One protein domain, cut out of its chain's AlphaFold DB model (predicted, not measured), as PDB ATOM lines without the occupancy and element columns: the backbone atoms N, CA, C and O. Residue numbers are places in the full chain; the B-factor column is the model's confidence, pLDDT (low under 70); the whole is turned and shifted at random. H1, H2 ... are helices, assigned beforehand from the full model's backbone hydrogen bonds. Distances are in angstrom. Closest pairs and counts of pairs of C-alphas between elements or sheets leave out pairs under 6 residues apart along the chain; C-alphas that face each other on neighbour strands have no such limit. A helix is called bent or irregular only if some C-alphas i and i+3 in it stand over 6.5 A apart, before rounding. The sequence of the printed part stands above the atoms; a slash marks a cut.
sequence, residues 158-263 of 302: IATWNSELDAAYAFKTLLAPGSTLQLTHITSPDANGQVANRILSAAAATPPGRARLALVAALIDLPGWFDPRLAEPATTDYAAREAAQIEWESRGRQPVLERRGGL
ATOM      1  N   ILE A 158     345.108 161.703 203.909       85.75
ATOM      2  CA  ILE A 158     344.466 160.840 204.914       85.75
ATOM      3  C   ILE A 158     343.037 160.476 204.500       85.75
ATOM      4  O   ILE A 158     342.702 159.296 204.476       85.75
ATOM      5  N   ALA A 159     342.210 161.471 204.163       87.38
ATOM      6  CA  ALA A 159     340.820 161.225 203.796       87.38
ATOM      7  C   ALA A 159     340.734 160.356 202.536       87.38
ATOM      8  O   ALA A 159     340.068 159.328 202.557       87.38
ATOM      9  N   THR A 160     341.492 160.697 201.488       83.25
ATOM     10  CA  THR A 160     341.515 159.903 200.255       83.25
ATOM     11  C   THR A 160     341.973 158.468 200.504       83.25
ATOM     12  O   THR A 160     341.309 157.536 200.065       83.25
ATOM     13  N   TRP A 161     343.073 158.253 201.233       82.69
ATOM     14  CA  TRP A 161     343.576 156.894 201.462       82.69
ATOM     15  C   TRP A 161     342.699 156.064 202.400       82.69
ATOM     16  O   TRP A 161     342.723 154.835 202.296       82.69
ATOM     17  N   ASN A 162     341.927 156.704 203.282       86.25
ATOM     18  CA  ASN A 162     340.915 156.023 204.082       86.25
ATOM     19  C   ASN A 162     339.720 155.601 203.221       86.25
ATOM     20  O   ASN A 162     339.369 154.428 203.260       86.25
ATOM     21  N   SER A 163     339.176 156.484 202.377       84.75
ATOM     22  CA  SER A 163     338.084 156.123 201.456       84.75
ATOM     23  C   SER A 163     338.471 154.963 200.531       84.75
ATOM     24  O   SER A 163     337.712 154.014 200.353       84.75
ATOM     25  N   GLU A 164     339.698 154.978 200.006       83.38
ATOM     26  CA  GLU A 164     340.237 153.880 199.193       83.38
ATOM     27  C   GLU A 164     340.399 152.574 199.995       83.38
ATOM     28  O   GLU A 164     340.181 151.477 199.472       83.38
ATOM     29  N   LEU A 165     340.774 152.658 201.278       88.12
ATOM     30  CA  LEU A 165     340.851 151.488 202.159       88.12
ATOM     31  C   LEU A 165     339.463 150.910 202.447       88.12
ATOM     32  O   LEU A 165     339.313 149.688 202.434       88.12
ATOM     33  N   ASP A 166     338.468 151.763 202.669       88.75
ATOM     34  CA  ASP A 166     337.086 151.356 202.911       88.75
ATOM     35  C   ASP A 166     336.507 150.644 201.681       88.75
ATOM     36  O   ASP A 166     335.943 149.551 201.805       88.75
ATOM     37  N   ALA A 167     336.746 151.175 200.477       89.25
ATOM     38  CA  ALA A 167     336.377 150.509 199.228       89.25
ATOM     39  C   ALA A 167     337.102 149.168 199.047       89.25
ATOM     40  O   ALA A 167     336.471 148.162 198.712       89.25
ATOM     41  N   ALA A 168     338.408 149.098 199.323       90.19
ATOM     42  CA  ALA A 168     339.162 147.847 199.239       90.19
ATOM     43  C   ALA A 168     338.678 146.800 200.264       90.19
ATOM     44  O   ALA A 168     338.598 145.605 199.956       90.19
ATOM     45  N   TYR A 169     338.314 147.238 201.471       93.56
ATOM     46  CA  TYR A 169     337.727 146.387 202.501       93.56
ATOM     47  C   TYR A 169     336.359 145.852 202.078       93.56
ATOM     48  O   TYR A 169     336.127 144.641 202.163       93.56
ATOM     49  N   ALA A 170     335.479 146.713 201.565       94.44
ATOM     50  CA  ALA A 170     334.180 146.315 201.035       94.44
ATOM     51  C   ALA A 170     334.330 145.350 199.853       94.44
ATOM     52  O   ALA A 170     333.677 144.309 199.831       94.44
ATOM     53  N   PHE A 171     335.251 145.626 198.925       94.88
ATOM     54  CA  PHE A 171     335.566 144.758 197.792       94.88
ATOM     55  C   PHE A 171     335.926 143.348 198.254       94.88
ATOM     56  O   PHE A 171     335.312 142.372 197.818       94.88
ATOM     57  N   LYS A 172     336.879 143.223 199.187       94.44
ATOM     58  CA  LYS A 172     337.267 141.916 199.726       94.44
ATOM     59  C   LYS A 172     336.096 141.242 200.433       94.44
ATOM     60  O   LYS A 172     335.825 140.075 200.170       94.44
ATOM     61  N   THR A 173     335.407 141.964 201.308       97.31
ATOM     62  CA  THR A 173     334.339 141.419 202.159       97.31
ATOM     63  C   THR A 173     333.154 140.913 201.342       97.31
ATOM     64  O   THR A 173     332.645 139.825 201.597       97.31
ATOM     65  N   LEU A 174     332.734 141.679 200.335       96.44
ATOM     66  CA  LEU A 174     331.552 141.382 199.530       96.44
ATOM     67  C   LEU A 174     331.818 140.336 198.447       96.44
ATOM     68  O   LEU A 174     330.907 139.581 198.105       96.44
ATOM     69  N   LEU A 175     333.028 140.311 197.878       95.62
ATOM     70  CA  LEU A 175     333.323 139.505 196.690       95.62
ATOM     71  C   LEU A 175     334.164 138.266 196.989       95.62
ATOM     72  O   LEU A 175     334.002 137.251 196.316       95.62
ATOM     73  N   ALA A 176     335.081 138.334 197.956       95.06
ATOM     74  CA  ALA A 176     336.035 137.258 198.205       95.06
ATOM     75  C   ALA A 176     336.616 137.287 199.638       95.06
ATOM     76  O   ALA A 176     337.836 137.438 199.804       95.06
ATOM     77  N   PRO A 177     335.785 137.119 200.689       96.31
ATOM     78  CA  PRO A 177     336.210 137.298 202.081       96.31
ATOM     79  C   PRO A 177     337.331 136.332 202.494       96.31
ATOM     80  O   PRO A 177     338.237 136.716 203.229       96.31
ATOM     81  N   GLY A 178     337.316 135.104 201.961       95.88
ATOM     82  CA  GLY A 178     338.344 134.082 202.197       95.88
ATOM     83  C   GLY A 178     339.564 134.153 201.272       95.88
ATOM     84  O   GLY A 178     340.389 133.245 201.294       95.88
ATOM     85  N   SER A 179     339.683 135.177 200.421       95.94
ATOM     86  CA  SER A 179     340.815 135.287 199.495       95.94
ATOM     87  C   SER A 179     342.116 135.704 200.183       95.94
ATOM     88  O   SER A 179     342.132 136.339 201.242       95.94
ATOM     89  N   THR A 180     343.226 135.429 199.497       94.81
ATOM     90  CA  THR A 180     344.574 135.877 199.868       94.81
ATOM     91  C   THR A 180     344.822 137.364 199.604       94.81
ATOM     92  O   THR A 180     345.938 137.828 199.816       94.81
ATOM     93  N   LEU A 181     343.809 138.123 199.161       91.75
ATOM     94  CA  LEU A 181     343.935 139.553 198.900       91.75
ATOM     95  C   LEU A 181     344.361 140.288 200.178       91.75
ATOM     96  O   LEU A 181     343.654 140.272 201.193       91.75
ATOM     97  N   GLN A 182     345.517 140.936 200.127       89.69
ATOM     98  CA  GLN A 182     346.064 141.745 201.207       89.69
ATOM     99  C   GLN A 182     345.568 143.182 201.058       89.69
ATOM    100  O   GLN A 182     345.731 143.803 200.007       89.69
ATOM    101  N   LEU A 183     344.957 143.713 202.117       87.62
ATOM    102  CA  LEU A 183     344.525 145.113 202.165       87.62
ATOM    103  C   LEU A 183     345.630 145.999 202.740       87.62
ATOM    104  O   LEU A 183     345.875 147.096 202.254       87.62
ATOM    105  N   THR A 184     346.328 145.503 203.758       88.19
ATOM    106  CA  THR A 184     347.466 146.140 204.428       88.19
ATOM    107  C   THR A 184     348.680 145.217 204.362       88.19
ATOM    108  O   THR A 184     348.537 144.036 204.054       88.19
ATOM    109  N   HIS A 185     349.872 145.760 204.637       85.75
ATOM    110  CA  HIS A 185     351.134 145.003 204.638       85.75
ATOM    111  C   HIS A 185     351.327 144.150 203.374       85.75
ATOM    112  O   HIS A 185     351.652 142.967 203.450       85.75
ATOM    113  N   ILE A 186     351.083 144.764 202.212       84.62
ATOM    114  CA  ILE A 186     351.157 144.085 200.920       84.62
ATOM    115  C   ILE A 186     352.600 143.639 200.675       84.62
ATOM    116  O   ILE A 186     353.502 144.470 200.597       84.62
ATOM    117  N   THR A 187     352.818 142.329 200.565       88.50
ATOM    118  CA  THR A 187     354.161 141.743 200.428       88.50
ATOM    119  C   THR A 187     354.662 141.757 198.989       88.50
ATOM    120  O   THR A 187     355.857 141.898 198.753       88.50
ATOM    121  N   SER A 188     353.754 141.619 198.023       84.88
ATOM    122  CA  SER A 188     354.041 141.704 196.591       84.88
ATOM    123  C   SER A 188     352.901 142.456 195.899       84.88
ATOM    124  O   SER A 188     351.813 141.891 195.754       84.88
ATOM    125  N   PRO A 189     353.118 143.723 195.498       78.12
ATOM    126  CA  PRO A 189     352.100 144.521 194.817       78.12
ATOM    127  C   PRO A 189     351.551 143.843 193.561       78.12
ATOM    128  O   PRO A 189     350.335 143.699 193.441       78.12
ATOM    129  N   ASP A 190     352.429 143.324 192.699       80.12
ATOM    130  CA  ASP A 190     352.046 142.673 191.442       80.12
ATOM    131  C   ASP A 190     351.169 141.440 191.682       80.12
ATOM    132  O   ASP A 190     350.087 141.305 191.104       80.12
ATOM    133  N   ALA A 191     351.592 140.544 192.582       84.69
ATOM    134  CA  ALA A 191     350.830 139.337 192.894       84.69
ATOM    135  C   ALA A 191     349.478 139.677 193.543       84.69
ATOM    136  O   ALA A 191     348.454 139.071 193.213       84.69
ATOM    137  N   ASN A 192     349.448 140.675 194.430       86.88
ATOM    138  CA  ASN A 192     348.216 141.140 195.060       86.88
ATOM    139  C   ASN A 192     347.261 141.777 194.032       86.88
ATOM    140  O   ASN A 192     346.056 141.520 194.063       86.88
ATOM    141  N   GLY A 193     347.802 142.524 193.065       83.62
ATOM    142  CA  GLY A 193     347.074 143.061 191.916       83.62
ATOM    143  C   GLY A 193     346.456 141.969 191.045       83.62
ATOM    144  O   GLY A 193     345.280 142.047 190.693       83.62
ATOM    145  N   GLN A 194     347.189 140.889 190.769       86.06
ATOM    146  CA  GLN A 194     346.654 139.734 190.035       86.06
ATOM    147  C   GLN A 194     345.518 139.026 190.788       86.06
ATOM    148  O   GLN A 194     344.562 138.553 190.167       86.06
ATOM    149  N   VAL A 195     345.588 138.934 192.121       89.12
ATOM    150  CA  VAL A 195     344.479 138.414 192.941       89.12
ATOM    151  C   VAL A 195     343.257 139.328 192.827       89.12
ATOM    152  O   VAL A 195     342.169 138.838 192.526       89.12
ATOM    153  N   ALA A 196     343.433 140.643 192.986       89.31
ATOM    154  CA  ALA A 196     342.350 141.619 192.867       89.31
ATOM    155  C   ALA A 196     341.674 141.574 191.485       89.31
ATOM    156  O   ALA A 196     340.447 141.538 191.403       89.31
ATOM    157  N   ASN A 197     342.460 141.492 190.408       88.00
ATOM    158  CA  ASN A 197     341.945 141.419 189.039       88.00
ATOM    159  C   ASN A 197     341.140 140.140 188.787       88.00
ATOM    160  O   ASN A 197     340.086 140.198 188.162       88.00
ATOM    161  N   ARG A 198     341.579 138.990 189.316       92.19
ATOM    162  CA  ARG A 198     340.801 137.743 189.216       92.19
ATOM    163  C   ARG A 198     339.457 137.844 189.939       92.19
ATOM    164  O   ARG A 198     338.450 137.406 189.388       92.19
ATOM    165  N   ILE A 199     339.432 138.443 191.132       94.12
ATOM    166  CA  ILE A 199     338.193 138.672 191.893       94.12
ATOM    167  C   ILE A 199     337.260 139.614 191.123       94.12
ATOM    168  O   ILE A 199     336.077 139.312 190.980       94.12
ATOM    169  N   LEU A 200     337.795 140.718 190.586       92.75
ATOM    170  CA  LEU A 200     337.037 141.678 189.784       92.75
ATOM    171  C   LEU A 200     336.395 141.004 188.570       92.75
ATOM    172  O   LEU A 200     335.185 141.112 188.393       92.75
ATOM    173  N   SER A 201     337.177 140.281 187.765       92.94
ATOM    174  CA  SER A 201     336.671 139.614 186.560       92.94
ATOM    175  C   SER A 201     335.604 138.567 186.882       92.94
ATOM    176  O   SER A 201     334.588 138.494 186.194       92.94
ATOM    177  N   ALA A 202     335.792 137.785 187.952       96.38
ATOM    178  CA  ALA A 202     334.802 136.802 188.392       96.38
ATOM    179  C   ALA A 202     333.496 137.468 188.861       96.38
ATOM    180  O   ALA A 202     332.406 137.018 188.507       96.38
ATOM    181  N   ALA A 203     333.592 138.565 189.616       95.75
ATOM    182  CA  ALA A 203     332.431 139.327 190.063       95.75
ATOM    183  C   ALA A 203     331.694 139.984 188.883       95.75
ATOM    184  O   ALA A 203     330.469 139.889 188.795       95.75
ATOM    185  N   ALA A 204     332.431 140.579 187.941       94.81
ATOM    186  CA  ALA A 204     331.868 141.264 186.780       94.81
ATOM    187  C   ALA A 204     331.041 140.335 185.866       94.81
ATOM    188  O   ALA A 204     330.095 140.776 185.208       94.81
ATOM    189  N   ALA A 205     331.344 139.033 185.869       96.38
ATOM    190  CA  ALA A 205     330.652 138.029 185.064       96.38
ATOM    191  C   ALA A 205     329.216 137.711 185.532       96.38
ATOM    192  O   ALA A 205     328.478 137.041 184.811       96.38
ATOM    193  N   THR A 206     328.788 138.173 186.713       96.62
ATOM    194  CA  THR A 206     327.473 137.818 187.281       96.62
ATOM    195  C   THR A 206     326.670 139.056 187.687       96.62
ATOM    196  O   THR A 206     327.257 139.995 188.225       96.62
ATOM    197  N   PRO A 207     325.331 139.082 187.516       95.75
ATOM    198  CA  PRO A 207     324.524 140.222 187.964       95.75
ATOM    199  C   PRO A 207     324.687 140.555 189.461       95.75
ATOM    200  O   PRO A 207     324.908 141.722 189.780       95.75
ATOM    201  N   PRO A 208     324.691 139.579 190.398       96.75
ATOM    202  CA  PRO A 208     324.938 139.882 191.808       96.75
ATOM    203  C   PRO A 208     326.362 140.374 192.099       96.75
ATOM    204  O   PRO A 208     326.583 141.060 193.096       96.75
ATOM    205  N   GLY A 209     327.355 139.969 191.304       96.94
ATOM    206  CA  GLY A 209     328.734 140.421 191.469       96.94
ATOM    207  C   GLY A 209     328.921 141.854 190.982       96.94
ATOM    208  O   GLY A 209     329.530 142.653 191.691       96.94
ATOM    209  N   ARG A 210     328.314 142.218 189.846       95.94
ATOM    210  CA  ARG A 210     328.323 143.606 189.376       95.94
ATOM    211  C   ARG A 210     327.593 144.557 190.330       95.94
ATOM    212  O   ARG A 210     328.169 145.573 190.698       95.94
ATOM    213  N   ALA A 211     326.447 144.151 190.890       95.25
ATOM    214  CA  ALA A 211     325.744 144.958 191.894       95.25
ATOM    215  C   ALA A 211     326.610 145.253 193.138       95.25
ATOM    216  O   ALA A 211     326.578 146.351 193.691       95.25
ATOM    217  N   ARG A 212     327.431 144.285 193.573       96.81
ATOM    218  CA  ARG A 212     328.404 144.490 194.659       96.81
ATOM    219  C   ARG A 212     329.556 145.405 194.242       96.81
ATOM    220  O   ARG A 212     330.020 146.182 195.067       96.81
ATOM    221  N   LEU A 213     330.008 145.334 192.990       93.94
ATOM    222  CA  LEU A 213     331.012 146.255 192.450       93.94
ATOM    223  C   LEU A 213     330.480 147.691 192.376       93.94
ATOM    224  O   LEU A 213     331.203 148.607 192.752       93.94
ATOM    225  N   ALA A 214     329.219 147.887 191.989       93.00
ATOM    226  CA  ALA A 214     328.564 149.193 192.029       93.00
ATOM    227  C   ALA A 214     328.472 149.747 193.465       93.00
ATOM    228  O   ALA A 214     328.705 150.933 193.687       93.00
ATOM    229  N   LEU A 215     328.206 148.888 194.462       94.31
ATOM    230  CA  LEU A 215     328.248 149.285 195.876       94.31
ATOM    231  C   LEU A 215     329.662 149.686 196.329       94.31
ATOM    232  O   LEU A 215     329.807 150.673 197.041       94.31
ATOM    233  N   VAL A 216     330.701 148.954 195.916       93.50
ATOM    234  CA  VAL A 216     332.103 149.323 196.197       93.50
ATOM    235  C   VAL A 216     332.445 150.676 195.574       93.50
ATOM    236  O   VAL A 216     332.988 151.537 196.258       93.50
ATOM    237  N   ALA A 217     332.073 150.881 194.309       90.75
ATOM    238  CA  ALA A 217     332.276 152.131 193.583       90.75
ATOM    239  C   ALA A 217     331.605 153.328 194.283       90.75
ATOM    240  O   ALA A 217     332.171 154.418 194.336       90.75
ATOM    241  N   ALA A 218     330.426 153.122 194.877       91.50
ATOM    242  CA  ALA A 218     329.718 154.163 195.618       91.50
ATOM    243  C   ALA A 218     330.460 154.638 196.884       91.50
ATOM    244  O   ALA A 218     330.271 155.777 197.289       91.50
ATOM    245  N   LEU A 219     331.323 153.816 197.498       88.00
ATOM    246  CA  LEU A 219     332.076 154.203 198.707       88.00
ATOM    247  C   LEU A 219     333.177 155.240 198.444       88.00
ATOM    248  O   LEU A 219     333.673 155.859 199.382       88.00
ATOM    249  N   ILE A 220     333.564 155.411 197.181       84.25
ATOM    250  CA  ILE A 220     334.566 156.386 196.731       84.25
ATOM    251  C   ILE A 220     333.963 157.404 195.754       84.25
ATOM    252  O   ILE A 220     334.696 158.024 194.987       84.25
ATOM    253  N   ASP A 221     332.631 157.547 195.755       87.81
ATOM    254  CA  ASP A 221     331.880 158.444 194.866       87.81
ATOM    255  C   ASP A 221     332.248 158.286 193.380       87.81
ATOM    256  O   ASP A 221     332.280 159.250 192.610       87.81
ATOM    257  N   LEU A 222     332.537 157.055 192.947       87.19
ATOM    258  CA  LEU A 222     332.963 156.804 191.579       87.19
ATOM    259  C   LEU A 222     331.791 157.021 190.605       87.19
ATOM    260  O   LEU A 222     330.790 156.294 190.681       87.19
ATOM    261  N   PRO A 223     331.885 157.971 189.656       88.56
ATOM    262  CA  PRO A 223     330.775 158.253 188.765       88.56
ATOM    263  C   PRO A 223     330.530 157.095 187.795       88.56
ATOM    264  O   PRO A 223     331.440 156.388 187.370       88.56
ATOM    265  N   GLY A 224     329.273 156.961 187.368       91.44
ATOM    266  CA  GLY A 224     328.863 156.035 186.304       91.44
ATOM    267  C   GLY A 224     329.312 156.451 184.899       91.44
ATOM    268  O   GLY A 224     328.816 155.916 183.916       91.44
ATOM    269  N   TRP A 225     330.181 157.454 184.802       91.62
ATOM    270  CA  TRP A 225     330.725 158.004 183.571       91.62
ATOM    271  C   TRP A 225     331.970 158.819 183.919       91.62
ATOM    272  O   TRP A 225     331.917 159.687 184.787       91.62
ATOM    273  N   PHE A 226     333.099 158.516 183.281       84.06
ATOM    274  CA  PHE A 226     334.383 159.156 183.592       84.06
ATOM    275  C   PHE A 226     335.159 159.613 182.348       84.06
ATOM    276  O   PHE A 226     336.151 160.327 182.484       84.06
ATOM    277  N   ASP A 227     334.746 159.191 181.146       83.19
ATOM    278  CA  ASP A 227     335.389 159.580 179.891       83.19
ATOM    279  C   ASP A 227     334.534 160.632 179.171       83.19
ATOM    280  O   ASP A 227     333.567 160.273 178.492       83.19
ATOM    281  N   PRO A 228     334.890 161.926 179.267       83.00
ATOM    282  CA  PRO A 228     334.100 163.008 178.686       83.00
ATOM    283  C   PRO A 228     334.096 163.011 177.152       83.00
ATOM    284  O   PRO A 228     333.413 163.828 176.538       83.00
ATOM    285  N   ARG A 229     334.868 162.126 176.509       87.94
ATOM    286  CA  ARG A 229     334.888 161.957 175.048       87.94
ATOM    287  C   ARG A 229     333.792 161.012 174.554       87.94
ATOM    288  O   ARG A 229     333.591 160.907 173.347       87.94
ATOM    289  N   LEU A 230     333.127 160.298 175.462       89.06
ATOM    290  CA  LEU A 230     332.022 159.386 175.172       89.06
ATOM    291  C   LEU A 230     330.694 160.012 175.607       89.06
ATOM    292  O   LEU A 230     330.666 160.836 176.518       89.06
ATOM    293  N   ALA A 231     329.592 159.598 174.976       93.25
ATOM    294  CA  ALA A 231     328.259 160.036 175.377       93.25
ATOM    295  C   ALA A 231     327.966 159.622 176.827       93.25
ATOM    296  O   ALA A 231     328.179 158.465 177.196       93.25
ATOM    297  N   GLU A 232     327.476 160.564 177.632       94.25
ATOM    298  CA  GLU A 232     327.069 160.282 179.005       94.25
ATOM    299  C   GLU A 232     325.835 159.358 179.001       94.25
ATOM    300  O   GLU A 232     324.833 159.680 178.351       94.25
ATOM    301  N   PRO A 233     325.877 158.204 179.695       94.50
ATOM    302  CA  PRO A 233     324.716 157.335 179.830       94.50
ATOM    303  C   PRO A 233     323.557 158.032 180.547       94.50
ATOM    304  O   PRO A 233     323.760 158.841 181.453       94.50
ATOM    305  N   ALA A 234     322.321 157.661 180.202       95.81
ATOM    306  CA  ALA A 234     321.147 158.152 180.919       95.81
ATOM    307  C   ALA A 234     321.238 157.811 182.415       95.81
ATOM    308  O   ALA A 234     321.757 156.763 182.806       95.81
ATOM    309  N   THR A 235     320.672 158.656 183.280       91.44
ATOM    310  CA  THR A 235     320.764 158.446 184.733       91.44
ATOM    311  C   THR A 235     320.127 157.136 185.201       91.44
ATOM    312  O   THR A 235     320.552 156.599 186.223       91.44
ATOM    313  N   THR A 236     319.165 156.617 184.432       95.38
ATOM    314  CA  THR A 236     318.465 155.338 184.624       95.38
ATOM    315  C   THR A 236     319.106 154.159 183.890       95.38
ATOM    316  O   THR A 236     318.648 153.029 184.051       95.38
ATOM    317  N   ASP A 237     320.143 154.380 183.077       95.44
ATOM    318  CA  ASP A 237     320.899 153.302 182.434       95.44
ATOM    319  C   ASP A 237     321.927 152.726 183.416       95.44
ATOM    320  O   ASP A 237     323.136 152.960 183.342       95.44
ATOM    321  N   TYR A 238     321.417 151.993 184.405       92.56
ATOM    322  CA  TYR A 238     322.240 151.414 185.463       92.56
ATOM    323  C   TYR A 238     323.279 150.429 184.918       92.56
ATOM    324  O   TYR A 238     324.365 150.342 185.478       92.56
ATOM    325  N   ALA A 239     322.979 149.734 183.818       92.81
ATOM    326  CA  ALA A 239     323.897 148.776 183.214       92.81
ATOM    327  C   ALA A 239     325.114 149.472 182.589       92.81
ATOM    328  O   ALA A 239     326.248 149.060 182.838       92.81
ATOM    329  N   ALA A 240     324.906 150.549 181.824       93.69
ATOM    330  CA  ALA A 240     326.010 151.321 181.258       93.69
ATOM    331  C   ALA A 240     326.842 152.012 182.349       93.69
ATOM    332  O   ALA A 240     328.074 152.006 182.290       93.69
ATOM    333  N   ARG A 241     326.183 152.554 183.379       93.56
ATOM    334  CA  ARG A 241     326.863 153.207 184.509       93.56
ATOM    335  C   ARG A 241     327.705 152.233 185.329       93.56
ATOM    336  O   ARG A 241     328.842 152.545 185.675       93.56
ATOM    337  N   GLU A 242     327.174 151.045 185.595       93.38
ATOM    338  CA  GLU A 242     327.887 149.951 186.259       93.38
ATOM    339  C   GLU A 242     329.093 149.488 185.427       93.38
ATOM    340  O   GLU A 242     330.186 149.310 185.966       93.38
ATOM    341  N   ALA A 243     328.935 149.353 184.108       92.19
ATOM    342  CA  ALA A 243     330.034 148.986 183.218       92.19
ATOM    343  C   ALA A 243     331.177 150.015 183.251       92.19
ATOM    344  O   ALA A 243     332.340 149.623 183.348       92.19
ATOM    345  N   ALA A 244     330.859 151.314 183.252       91.00
ATOM    346  CA  ALA A 244     331.857 152.377 183.370       91.00
ATOM    347  C   ALA A 244     332.600 152.333 184.719       91.00
ATOM    348  O   ALA A 244     333.821 152.477 184.760       91.00
ATOM    349  N   GLN A 245     331.899 152.076 185.826       90.50
ATOM    350  CA  GLN A 245     332.534 151.923 187.142       90.50
ATOM    351  C   GLN A 245     333.476 150.713 187.183       90.50
ATOM    352  O   GLN A 245     334.608 150.821 187.653       90.50
ATOM    353  N   ILE A 246     333.053 149.567 186.639       90.00
ATOM    354  CA  ILE A 246     333.886 148.357 186.545       90.00
ATOM    355  C   ILE A 246     335.123 148.614 185.681       90.00
ATOM    356  O   ILE A 246     336.226 148.181 186.025       90.00
ATOM    357  N   GLU A 247     334.953 149.330 184.572       88.25
ATOM    358  CA  GLU A 247     336.050 149.706 183.692       88.25
ATOM    359  C   GLU A 247     337.056 150.614 184.406       88.25
ATOM    360  O   GLU A 247     338.254 150.318 184.389       88.25
ATOM    361  N   TRP A 248     336.600 151.673 185.078       83.94
ATOM    362  CA  TRP A 248     337.475 152.539 185.871       83.94
ATOM    363  C   TRP A 248     338.280 151.736 186.887       83.94
ATOM    364  O   TRP A 248     339.504 151.832 186.955       83.94
ATOM    365  N   GLU A 249     337.595 150.896 187.645       80.25
ATOM    366  CA  GLU A 249     338.184 150.063 188.679       80.25
ATOM    367  C   GLU A 249     339.214 149.062 188.134       80.25
ATOM    368  O   GLU A 249     340.211 148.763 188.793       80.25
ATOM    369  N   SER A 250     339.020 148.565 186.908       77.06
ATOM    370  CA  SER A 250     339.996 147.705 186.228       77.06
ATOM    371  C   SER A 250     341.285 148.451 185.852       77.06
ATOM    372  O   SER A 250     342.362 147.854 185.844       77.06
ATOM    373  N   ARG A 251     341.188 149.763 185.593       69.31
ATOM    374  CA  ARG A 251     342.315 150.653 185.260       69.31
ATOM    375  C   ARG A 251     343.001 151.212 186.513       69.31
ATOM    376  O   ARG A 251     344.221 151.351 186.540       69.31
ATOM    377  N   GLY A 252     342.229 151.536 187.552       53.91
ATOM    378  CA  GLY A 252     342.689 152.208 188.771       53.91
ATOM    379  C   GLY A 252     343.252 151.285 189.857       53.91
ATOM    380  O   GLY A 252     344.031 151.745 190.697       53.91
ATOM    381  N   ARG A 253     342.924 149.983 189.850       51.53
ATOM    382  CA  ARG A 253     343.393 149.049 190.892       51.53
ATOM    383  C   ARG A 253     344.883 148.735 190.847       51.53
ATOM    384  O   ARG A 253     345.462 148.532 191.913       51.53
ATOM    385  N   GLN A 254     345.508 148.722 189.668       36.38
ATOM    386  CA  GLN A 254     346.961 148.527 189.571       36.38
ATOM    387  C   GLN A 254     347.717 149.617 190.345       36.38
ATOM    388  O   GLN A 254     348.442 149.274 191.282       36.38
ATOM    389  N   PRO A 255     347.430 150.916 190.133       39.97
ATOM    390  CA  PRO A 255     348.079 151.939 190.923       39.97
ATOM    391  C   PRO A 255     347.621 151.970 192.392       39.97
ATOM    392  O   PRO A 255     348.463 152.279 193.209       39.97
ATOM    393  N   VAL A 256     346.391 151.639 192.840       39.31
ATOM    394  CA  VAL A 256     346.079 151.613 194.311       39.31
ATOM    395  C   VAL A 256     346.955 150.599 195.066       39.31
ATOM    396  O   VAL A 256     347.448 150.893 196.159       39.31
ATOM    397  N   LEU A 257     347.175 149.423 194.480       35.28
ATOM    398  CA  LEU A 257     347.917 148.330 195.113       35.28
ATOM    399  C   LEU A 257     349.439 148.513 194.987       35.28
ATOM    400  O   LEU A 257     350.157 148.262 195.955       35.28
ATOM    401  N   GLU A 258     349.924 149.060 193.866       38.09
ATOM    402  CA  GLU A 258     351.313 149.527 193.699       38.09
ATOM    403  C   GLU A 258     351.630 150.747 194.569       38.09
ATOM    404  O   GLU A 258     352.704 150.822 195.169       38.09
ATOM    405  N   ARG A 259     350.673 151.674 194.727       46.22
ATOM    406  CA  ARG A 259     350.780 152.832 195.627       46.22
ATOM    407  C   ARG A 259     351.096 152.361 197.044       46.22
ATOM    408  O   ARG A 259     351.967 152.928 197.685       46.22
ATOM    409  N   ARG A 260     350.524 151.257 197.527       44.41
ATOM    410  CA  ARG A 260     350.847 150.726 198.868       44.41
ATOM    411  C   ARG A 260     352.205 150.026 198.988       44.41
ATOM    412  O   ARG A 260     352.736 149.999 200.096       44.41
ATOM    413  N   GLY A 261     352.808 149.561 197.890       30.69
ATOM    414  CA  GLY A 261     354.195 149.067 197.873       30.69
ATOM    415  C   GLY A 261     355.246 150.158 198.137       30.69
ATOM    416  O   GLY A 261     356.381 149.845 198.484       30.69
ATOM    417  N   GLY A 262     354.849 151.432 198.022       29.73
ATOM    418  CA  GLY A 262     355.678 152.611 198.290       29.73
ATOM    419  C   GLY A 262     355.199 153.532 199.414       29.73
ATOM    420  O   GLY A 262     355.899 154.480 199.758       29.73
ATOM    421  N   LEU A 263     354.016 153.291 199.987       30.50
ATOM    422  CA  LEU A 263     353.383 154.185 200.972       30.50
ATOM    423  C   LEU A 263     353.557 153.735 202.427       30.50
ATOM    424  O   LEU A 263     352.889 154.260 203.315       30.50
TER     425      LEU A 263
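AT A GLANCE: This is residues 158 to 263 of the 302 residues of the protein "Alpha/beta hydrolase" of Chloroflexi bacterium (UniProt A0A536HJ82). Two pairs of helices are set across each other: H2 and the bent helix H4 run side by side in opposite ways along the length, and H1 and H3, also running opposite ways, pass over one side of that pair at a steep slant. H3 packs on H4a, the first arm of H4, while the two long links loop out toward the two ends of the longest axis. The printed part has 106 residues, with four named helices in the order H1, H2, H3, H4 and no named strand; its class is all helix. It is compact, with a radius of gyration of the C-alphas of 13.7 A and spans of 41 by 28 by 21 A.

IN THESE COORDINATES: Find C-alpha 158 at (344.466, 160.840, 204.914); from there H1, residues 158 to 175, runs 25.4 A to C-alpha 175. H2 is residues 189 to 204, 22.0 A long, and H3 is residues 207 to 218, 16.7 A long. H4, residues 238 to 262, begins at C-alpha 238 at (322.240, 151.414, 185.463). By its hydrogen bonds it was assigned as one helix, but it is bent: C-alphas 251 and 254 are 6.7 A apart. Its arms are H4a, residues 238 to 251, 20.1 A, and H4b, residues 254 to 262, 13.0 A, which ends at C-alpha 262 at (355.678, 152.611, 198.290). The arms stand at 37 degrees, a tilt only just steep.

HOW THE PARTS SIT: Start at H1, which with residues 167 to 175 alone touches H3, opposite ways at a shallow tilt of 12 degrees; their closest C-alphas are those of Ala 167 and Val 216, 5.4 A apart. H1 and H2 are close but not clearly touching, and H1 and H4a are apart. H2 and H3 touch only at the corner by their tight link, with the C-alphas of Ala 203 and Gly 209 closest at 4.1 A. H3 touches H4a at a steep tilt of 68 degrees, only just short of about perpendicular; look at the C-alphas of Ala 214 and Glu 242, their closest, 5.9 A apart. H2 touches H4b with residues 189 to 193 alone, opposite ways at a shallow tilt of 28 degrees; the C-alphas of Pro 189 and Glu 258 are closest at 5.2 A. H2 and H4a only just touch, with 3 pairs of C-alphas within 8 A, the closest those of Asn 197 and Ser 250 at 7.2 A. In H1, H2, H3 and H4a every O i to N i+4 pair is within hydrogen-bond range; in H4b it is 3 of 5.

THE WHOLE: The two C-alphas farthest apart, those of Thr 187 and Ala 234, are 41.7 A apart, and each lies in a long link: residues 176 to 188 and residues 219 to 237. The printed part has no cut. Its mean pLDDT is 84.5, but look with care at residues 251 to 263, which are under 70; the mean of H4b is 38.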